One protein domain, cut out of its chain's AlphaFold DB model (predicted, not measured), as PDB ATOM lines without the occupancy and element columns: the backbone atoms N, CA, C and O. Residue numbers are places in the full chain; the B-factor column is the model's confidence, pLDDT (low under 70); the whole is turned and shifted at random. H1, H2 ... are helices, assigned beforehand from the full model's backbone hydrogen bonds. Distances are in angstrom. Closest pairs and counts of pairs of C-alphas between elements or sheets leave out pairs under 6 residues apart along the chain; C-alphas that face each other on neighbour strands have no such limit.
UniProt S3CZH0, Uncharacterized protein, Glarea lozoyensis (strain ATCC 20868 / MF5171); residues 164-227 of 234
ATOM      1  N   SER A 164     183.228 204.600 108.843       89.94
ATOM      2  CA  SER A 164     183.482 205.710 107.906       89.94
ATOM      3  C   SER A 164     184.392 206.781 108.506       89.94
ATOM      4  O   SER A 164     185.384 207.178 107.895       89.94
ATOM      5  N   GLU A 165     184.100 207.233 109.721       91.12
ATOM      6  CA  GLU A 165     184.897 208.261 110.396       91.12
ATOM      7  C   GLU A 165     186.252 207.714 110.862       91.12
ATOM      8  O   GLU A 165     187.269 208.408 110.778       91.12
ATOM      9  N   LEU A 166     186.310 206.437 111.252       93.00
ATOM     10  CA  LEU A 166     187.576 205.761 111.524       93.00
ATOM     11  C   LEU A 166     188.439 205.642 110.253       93.00
ATOM     12  O   LEU A 166     189.646 205.879 110.310       93.00
ATOM     13  N   LEU A 167     187.841 205.341 109.095       92.25
ATOM     14  CA  LEU A 167     188.547 205.307 107.811       92.25
ATOM     15  C   LEU A 167     189.079 206.691 107.422       92.25
ATOM     16  O   LEU A 167     190.231 206.809 107.000       92.25
ATOM     17  N   ARG A 168     188.280 207.748 107.621       90.88
ATOM     18  CA  ARG A 168     188.724 209.137 107.426       90.88
ATOM     19  C   ARG A 168     189.960 209.420 108.269       90.88
ATOM     20  O   ARG A 168     190.972 209.841 107.714       90.88
ATOM     21  N   LEU A 169     189.947 209.099 109.563       91.94
ATOM     22  CA  LEU A 169     191.133 209.241 110.417       91.94
ATOM     23  C   LEU A 169     192.368 208.549 109.842       91.94
ATOM     24  O   LEU A 169     193.445 209.149 109.807       91.94
ATOM     25  N   LYS A 170     192.225 207.318 109.347       93.06
ATOM     26  CA  LYS A 170     193.355 206.593 108.760       93.06
ATOM     27  C   LYS A 170     193.873 207.256 107.492       93.06
ATOM     28  O   LYS A 170     195.089 207.389 107.349       93.06
ATOM     29  N   PHE A 171     193.003 207.795 106.641       92.00
ATOM     30  CA  PHE A 171     193.458 208.624 105.526       92.00
ATOM     31  C   PHE A 171     194.173 209.891 106.001       92.00
ATOM     32  O   PHE A 171     195.253 210.179 105.495       92.00
ATOM     33  N   SER A 172     193.684 210.597 107.026       90.94
ATOM     34  CA  SER A 172     194.431 211.735 107.590       90.94
ATOM     35  C   SER A 172     195.836 211.335 108.037       90.94
ATOM     36  O   SER A 172     196.777 212.097 107.831       90.94
ATOM     37  N   THR A 173     196.007 210.152 108.634       90.25
ATOM     38  CA  THR A 173     197.341 209.664 109.013       90.25
ATOM     39  C   THR A 173     198.189 209.274 107.804       90.25
ATOM     40  O   THR A 173     199.392 209.529 107.802       90.25
ATOM     41  N   TRP A 174     197.570 208.735 106.748       92.56
ATOM     42  CA  TRP A 174     198.235 208.385 105.489       92.56
ATOM     43  C   TRP A 174     198.765 209.612 104.737       92.56
ATOM     44  O   TRP A 174     199.719 209.513 103.971       92.56
ATOM     45  N   ALA A 175     198.201 210.797 104.975       90.69
ATOM     46  CA  ALA A 175     198.730 212.038 104.415       90.69
ATOM     47  C   ALA A 175     200.159 212.353 104.904       90.69
ATOM     48  O   ALA A 175     200.922 213.014 104.199       90.69
ATOM     49  N   ASN A 176     200.551 211.839 106.075       89.62
ATOM     50  CA  ASN A 176     201.883 212.022 106.636       89.62
ATOM     51  C   ASN A 176     202.908 211.096 105.951       89.62
ATOM     52  O   ASN A 176     202.844 209.870 106.038       89.62
ATOM     53  N   GLU A 177     203.906 211.683 105.288       87.44
ATOM     54  CA  GLU A 177     204.926 210.930 104.552       87.44
ATOM     55  C   GLU A 177     205.807 210.050 105.453       87.44
ATOM     56  O   GLU A 177     206.124 208.916 105.088       87.44
ATOM     57  N   THR A 178     206.144 210.515 106.658       87.38
ATOM     58  CA  THR A 178     206.905 209.728 107.636       87.38
ATOM     59  C   THR A 178     206.128 208.492 108.083       87.38
ATOM     60  O   THR A 178     206.728 207.443 108.307       87.38
ATOM     61  N   ARG A 179     204.791 208.570 108.165       85.44
ATOM     62  CA  ARG A 179     203.942 207.391 108.409       85.44
ATOM     63  C   ARG A 179     203.998 206.422 107.232       85.44
ATOM     64  O   ARG A 179     204.253 205.240 107.443       85.44
ATOM     65  N   ARG A 180     203.850 206.928 106.001       86.88
ATOM     66  CA  ARG A 180     203.845 206.109 104.774       86.88
ATOM     67  C   ARG A 180     205.157 205.397 104.486       86.88
ATOM     68  O   ARG A 180     205.123 204.319 103.903       86.88
ATOM     69  N   LYS A 181     206.295 205.986 104.853       88.25
ATOM     70  CA  LYS A 181     207.636 205.418 104.622       88.25
ATOM     71  C   LYS A 181     208.254 204.787 105.873       88.25
ATOM     72  O   LYS A 181     209.353 204.248 105.808       88.25
ATOM     73  N   GLY A 182     207.572 204.886 107.011       88.94
ATOM     74  CA  GLY A 182     208.084 204.470 108.308       88.94
ATOM     75  C   GLY A 182     207.586 203.097 108.770       88.94
ATOM     76  O   GLY A 182     206.818 202.423 108.080       88.94
ATOM     77  N   PRO A 183     207.957 202.695 109.997       86.38
ATOM     78  CA  PRO A 183     207.629 201.379 110.549       86.38
ATOM     79  C   PRO A 183     206.125 201.161 110.790       86.38
ATOM     80  O   PRO A 183     205.683 200.023 110.902       86.38
ATOM     81  N   LYS A 184     205.318 202.233 110.849       87.12
ATOM     82  CA  LYS A 184     203.858 202.146 111.041       87.12
ATOM     83  C   LYS A 184     203.081 201.858 109.746       87.12
ATOM     84  O   LYS A 184     201.907 201.502 109.828       87.12
ATOM     85  N   ARG A 185     203.733 201.937 108.575       91.94
ATOM     86  CA  ARG A 185     203.113 201.774 107.249       91.94
ATOM     87  C   ARG A 185     202.241 200.525 107.144       91.94
ATOM     88  O   ARG A 185     201.089 200.622 106.739       91.94
ATOM     89  N   GLN A 186     202.781 199.358 107.497       90.81
ATOM     90  CA  GLN A 186     202.067 198.097 107.289       90.81
ATOM     91  C   GLN A 186     200.822 197.977 108.173       90.81
ATOM     92  O   GLN A 186     199.796 197.463 107.731       90.81
ATOM     93  N   GLY A 187     200.899 198.502 109.399       90.50
ATOM     94  CA  GLY A 187     199.738 198.614 110.277       90.50
ATOM     95  C   GLY A 187     198.669 199.533 109.685       90.50
ATOM     96  O   GLY A 187     197.505 199.155 109.649       90.50
ATOM     97  N   ASP A 188     199.065 200.695 109.157       92.19
ATOM     98  CA  ASP A 188     198.133 201.646 108.537       92.19
ATOM     99  C   ASP A 188     197.452 201.060 107.281       92.19
ATOM    100  O   ASP A 188     196.244 201.218 107.117       92.19
ATOM    101  N   ILE A 189     198.181 200.316 106.437       93.25
ATOM    102  CA  ILE A 189     197.605 199.598 105.280       93.25
ATOM    103  C   ILE A 189     196.567 198.568 105.741       93.25
ATOM    104  O   ILE A 189     195.459 198.525 105.207       93.25
ATOM    105  N   SER A 190     196.922 197.739 106.728       93.75
ATOM    106  CA  SER A 190     196.035 196.695 107.254       93.75
ATOM    107  C   SER A 190     194.750 197.287 107.839       93.75
ATOM    108  O   SER A 190     193.659 196.787 107.554       93.75
ATOM    109  N   ASP A 191     194.871 198.386 108.586       94.19
ATOM    110  CA  ASP A 191     193.740 199.117 109.154       94.19
ATOM    111  C   ASP A 191     192.812 199.647 108.044       94.19
ATOM    112  O   ASP A 191     191.614 199.362 108.057       94.19
ATOM    113  N   ILE A 192     193.361 200.379 107.062       93.50
ATOM    114  CA  ILE A 192     192.589 200.984 105.961       93.50
ATOM    115  C   ILE A 192     191.840 199.912 105.165       93.50
ATOM    116  O   ILE A 192     190.639 200.052 104.930       93.50
ATOM    117  N   LEU A 193     192.520 198.827 104.782       92.44
ATOM    118  CA  LEU A 193     191.908 197.745 104.009       92.44
ATOM    119  C   LEU A 193     190.798 197.036 104.785       92.44
ATOM    120  O   LEU A 193     189.737 196.780 104.219       92.44
ATOM    121  N   SER A 194     191.011 196.751 106.073       93.62
ATOM    122  CA  SER A 194     190.011 196.056 106.895       93.62
ATOM    123  C   SER A 194     188.738 196.890 107.042       93.62
ATOM    124  O   SER A 194     187.641 196.400 106.778       93.62
ATOM    125  N   ILE A 195     188.883 198.180 107.369       93.00
ATOM    126  CA  ILE A 195     187.743 199.092 107.515       93.00
ATOM    127  C   ILE A 195     187.019 199.275 106.173       93.00
ATOM    128  O   ILE A 195     185.789 199.256 106.121       93.00
ATOM    129  N   ARG A 196     187.766 199.409 105.070       89.19
ATOM    130  CA  ARG A 196     187.200 199.501 103.717       89.19
ATOM    131  C   ARG A 196     186.396 198.250 103.361       89.19
ATOM    132  O   ARG A 196     185.269 198.379 102.894       89.19
ATOM    133  N   HIS A 197     186.931 197.054 103.600       89.69
ATOM    134  CA  HIS A 197     186.211 195.804 103.341       89.69
ATOM    135  C   HIS A 197     184.939 195.680 104.180       89.69
ATOM    136  O   HIS A 197     183.917 195.250 103.652       89.69
ATOM    137  N   LEU A 198     184.972 196.107 105.446       90.12
ATOM    138  CA  LEU A 198     183.792 196.148 106.311       90.12
ATOM    139  C   LEU A 198     182.703 197.092 105.775       90.12
ATOM    140  O   LEU A 198     181.518 196.761 105.787       90.12
ATOM    141  N   LEU A 199     183.085 198.279 105.303       88.88
ATOM    142  CA  LEU A 199     182.143 199.234 104.715       88.88
ATOM    143  C   LEU A 199     181.492 198.662 103.449       88.88
ATOM    144  O   LEU A 199     180.268 198.658 103.334       88.88
ATOM    145  N   VAL A 200     182.295 198.079 102.556       86.00
ATOM    146  CA  VAL A 200     181.801 197.449 101.322       86.00
ATOM    147  C   VAL A 200     180.863 196.279 101.626       86.00
ATOM    148  O   VAL A 200     179.776 196.209 101.058       86.00
ATOM    149  N   SER A 201     181.239 195.382 102.543       85.50
ATOM    150  CA  SER A 201     180.418 194.212 102.884       85.50
ATOM    151  C   SER A 201     179.108 194.575 103.585       85.50
ATOM    152  O   SER A 201     178.129 193.843 103.470       85.50
ATOM    153  N   SER A 202     179.063 195.721 104.270       83.06
ATOM    154  CA  SER A 202     177.849 196.256 104.896       83.06
ATOM    155  C   SER A 202     176.994 197.118 103.958       83.06
ATOM    156  O   SER A 202     176.002 197.693 104.404       83.06
ATOM    157  N   GLY A 203     177.364 197.233 102.674       77.81
ATOM    158  CA  GLY A 203     176.672 198.086 101.702       77.81
ATOM    159  C   GLY A 203     176.754 199.579 102.033       77.81
ATOM    160  O   GLY A 203     176.001 200.380 101.480       77.81
ATOM    161  N   LYS A 204     177.648 199.968 102.951       76.12
ATOM    162  CA  LYS A 204     177.862 201.356 103.345       76.12
ATOM    163  C   LYS A 204     178.911 201.973 102.436       76.12
ATOM    164  O   LYS A 204     180.069 201.560 102.426       76.12
ATOM    165  N   SER A 205     178.520 203.004 101.699       65.75
ATOM    166  CA  SER A 205     179.465 203.860 100.996       65.75
ATOM    167  C   SER A 205     179.893 205.012 101.899       65.75
ATOM    168  O   SER A 205     179.114 205.549 102.687       65.75
ATOM    169  N   MET A 206     181.163 205.390 101.797       67.50
ATOM    170  CA  MET A 206     181.639 206.631 102.387       67.50
ATOM    171  C   MET A 206     181.519 207.729 101.339       67.50
ATOM    172  O   MET A 206     182.123 207.615 100.272       67.50
ATOM    173  N   ASP A 207     180.788 208.800 101.646       65.88
ATOM    174  CA  ASP A 207     180.826 209.980 100.790       65.88
ATOM    175  C   ASP A 207     182.203 210.650 100.913       65.88
ATOM    176  O   ASP A 207     182.638 211.056 102.000       65.88
ATOM    177  N   LEU A 208     182.909 210.701  99.784       65.38
ATOM    178  CA  LEU A 208     184.220 211.335  99.635       65.38
ATOM    179  C   LEU A 208     184.085 212.792  99.165       65.38
ATOM    180  O   LEU A 208     185.079 213.524  99.114       65.38
ATOM    181  N   LYS A 209     182.871 213.229  98.804       58.88
ATOM    182  CA  LYS A 209     182.587 214.586  98.347       58.88
ATOM    183  C   LYS A 209     182.785 215.568  99.498       58.88
ATOM    184  O   LYS A 209     182.295 215.380 100.605       58.88
ATOM    185  N   GLY A 210     183.535 216.635  99.231       63.53
ATOM    186  CA  GLY A 210     183.819 217.665 100.231       63.53
ATOM    187  C   GLY A 210     184.894 217.291 101.256       63.53
ATOM    188  O   GLY A 210     185.095 218.056 102.195       63.53
ATOM    189  N   LEU A 211     185.625 216.178 101.084       73.19
ATOM    190  CA  LEU A 211     186.835 215.933 101.872       73.19
ATOM    191  C   LEU A 211     187.847 217.065 101.639       73.19
ATOM    192  O   LEU A 211     188.166 217.412 100.501       73.19
ATOM    193  N   GLN A 212     188.380 217.618 102.727       78.44
ATOM    194  CA  GLN A 212     189.369 218.698 102.708       78.44
ATOM    195  C   GLN A 212     190.586 218.350 103.576       78.44
ATOM    196  O   GLN A 212     190.597 217.356 104.306       78.44
ATOM    197  N   GLY A 213     191.638 219.165 103.470       85.50
ATOM    198  CA  GLY A 213     192.818 219.075 104.329       85.50
ATOM    199  C   GLY A 213     193.564 217.740 104.233       85.50
ATOM    200  O   GLY A 213     193.810 217.217 103.141       85.50
ATOM    201  N   GLU A 214     193.965 217.207 105.389       85.56
ATOM    202  CA  GLU A 214     194.737 215.961 105.485       85.56
ATOM    203  C   GLU A 214     193.973 214.748 104.962       85.56
ATOM    204  O   GLU A 214     194.550 213.920 104.267       85.56
ATOM    205  N   PHE A 215     192.662 214.668 105.191       85.75
ATOM    206  CA  PHE A 215     191.852 213.556 104.696       85.75
ATOM    207  C   PHE A 215     191.914 213.421 103.176       85.75
ATOM    208  O   PHE A 215     192.182 212.342 102.650       85.75
ATOM    209  N   ALA A 216     191.717 214.536 102.466       85.38
ATOM    210  CA  ALA A 216     191.755 214.559 101.008       85.38
ATOM    211  C   ALA A 216     193.155 214.250 100.465       85.38
ATOM    212  O   ALA A 216     193.297 213.544  99.468       85.38
ATOM    213  N   ARG A 217     194.209 214.768 101.111       88.62
ATOM    214  CA  ARG A 217     195.596 214.447 100.737       88.62
ATOM    215  C   ARG A 217     195.914 212.974 100.945       88.62
ATOM    216  O   ARG A 217     196.476 212.359 100.045       88.62
ATOM    217  N   GLY A 218     195.516 212.416 102.080       89.81
ATOM    218  CA  GLY A 218     195.712 211.014 102.407       89.81
ATOM    219  C   GLY A 218     194.989 210.076 101.458       89.81
ATOM    220  O   GLY A 218     195.610 209.168 100.920       89.81
ATOM    221  N   LEU A 219     193.712 210.344 101.176       89.50
ATOM    222  CA  LEU A 219     192.940 209.581 100.197       89.50
ATOM    223  C   LEU A 219     193.579 209.644  98.804       89.50
ATOM    224  O   LEU A 219     193.747 208.611  98.165       89.50
ATOM    225  N   ARG A 220     193.984 210.832  98.334       87.56
ATOM    226  CA  ARG A 220     194.691 210.959  97.046       87.56
ATOM    227  C   ARG A 220     195.991 210.163  97.035       87.56
ATOM    228  O   ARG A 220     196.247 209.460  96.066       87.56
ATOM    229  N   GLY A 221     196.774 210.244  98.111       88.75
ATOM    230  CA  GLY A 221     198.000 209.462  98.262       88.75
ATOM    231  C   GLY A 221     197.733 207.958  98.229       88.75
ATOM    232  O   GLY A 221     198.455 207.235  97.559       88.75
ATOM    233  N   TRP A 222     196.671 207.495  98.890       91.00
ATOM    234  CA  TRP A 222     196.246 206.096  98.869       91.00
ATOM    235  C   TRP A 222     195.862 205.628  97.461       91.00
ATOM    236  O   TRP A 222     196.393 204.634  96.972       91.00
ATOM    237  N   VAL A 223     194.983 206.372  96.787       88.50
ATOM    238  CA  VAL A 223     194.509 206.046  95.434       88.50
ATOM    239  C   VAL A 223     195.664 206.012  94.435       88.50
ATOM    240  O   VAL A 223     195.747 205.083  93.639       88.50
ATOM    241  N   GLN A 224     196.571 206.991  94.490       88.50
ATOM    242  CA  GLN A 224     197.753 207.035  93.624       88.50
ATOM    243  C   GLN A 224     198.678 205.839  93.843       88.50
ATOM    244  O   GLN A 224     199.250 205.319  92.891       88.50
ATOM    245  N   GLU A 225     198.837 205.417  95.093       90.44
ATOM    246  CA  GLU A 225     199.799 204.390  95.469       90.44
ATOM    247  C   GLU A 225     199.298 202.969  95.196       90.44
ATOM    248  O   GLU A 225     200.074 202.118  94.772       90.44
ATOM    249  N   PHE A 226     198.004 202.716  95.400       89.56
ATOM    250  CA  PHE A 226     197.416 201.380  95.271       89.56
ATOM    251  C   PHE A 226     196.504 201.213  94.053       89.56
ATOM    252  O   PHE A 226     195.903 200.154  93.889       89.56
ATOM    253  N   ASN A 227     196.390 202.239  93.202       83.75
ATOM    254  CA  ASN A 227     195.443 202.282  92.085       83.75
ATOM    255  C   ASN A 227     194.006 201.935  92.524       83.75
ATOM    256  O   ASN A 227     193.254 201.253  91.827       83.75
TER     257      ASN A 227
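Overview. This is residues 164 to 227 of the 234 residues of an uncharacterized protein of Glarea lozoyensis (strain ATCC 20868 / MF5171) (UniProt S3CZH0). Two helices, H1 and H3, stand side by side and run opposite ways, and a third long helix, H4, crosses H1 almost at a right angle while staying clear of H3. The short helix H2 sits in the turn from H1 to H3 at one end, and at the other end the long link of residues 202 to 212 sweeps back from H3 past the beginning of H1 to H4. The printed part has 64 residues with four named helices, in the order H1, H2, H3, H4, and no named strand, and its class is all helix. It is compact, with a radius of gyration of the C-alphas of 11.3 A and a rounded outline that spans 33 by 24 by 21 A.

Arrangement. Begin with the longest helix, H3, residues 185 to 201. H1, residues 164 to 174, touches it, and their closest C-alphas, those of Leu 167 and Ile 192, are 6.2 A apart. The two run opposite ways at a shallow tilt of 25 degrees. Next look at H4, residues 213 to 226, which touches H1 with 22 pairs of C-alphas within 8 A. Their closest C-alphas are those of Ser 172 and Phe 215, 4.3 A apart, and their lines are about perpendicular at 78 degrees. H3 and H4 are apart. H2, residues 177 to 181, is close to H1 but not clearly touching it, and their closest C-alphas, those of Trp 174 and Arg 180, are 6.1 A apart. H2 is also close to H3 but not clearly touching it, with the closest C-alphas, those of Arg 179 and Arg 185, 5.8 A apart. H2 and H4 are near each other. In H1, H2, H3 and H4 every O i to N i+4 pair is within hydrogen-bond range.

Along the chain. Find C-alpha 185 at (203.113, 201.774, 107.249); from there H3 runs 24.3 A to C-alpha 201 at (180.418, 194.212, 102.884). Find C-alpha 164 at (183.482, 205.710, 107.906), where H1 begins; it measures 15.2 A to C-alpha 174. H2 measures 6.1 A from C-alpha 177 to C-alpha 181. H4 measures 20.4 A from C-alpha 213 and ends at C-alpha 226, at (197.416, 201.380, 95.271).

Size, cuts and confidence. The two C-alphas farthest apart are those of Thr 178 and Gly 203, at 32.9 A. The printed part has no cut. The links from H1 to H2 and from H2 to H3 are tight, and the link from H3 to H4, 11 residues, is long. Look at the B-factor column of residues 205 to 210, within that long link: these six residues are under 70, while the mean pLDDT of the printed part is 86.4.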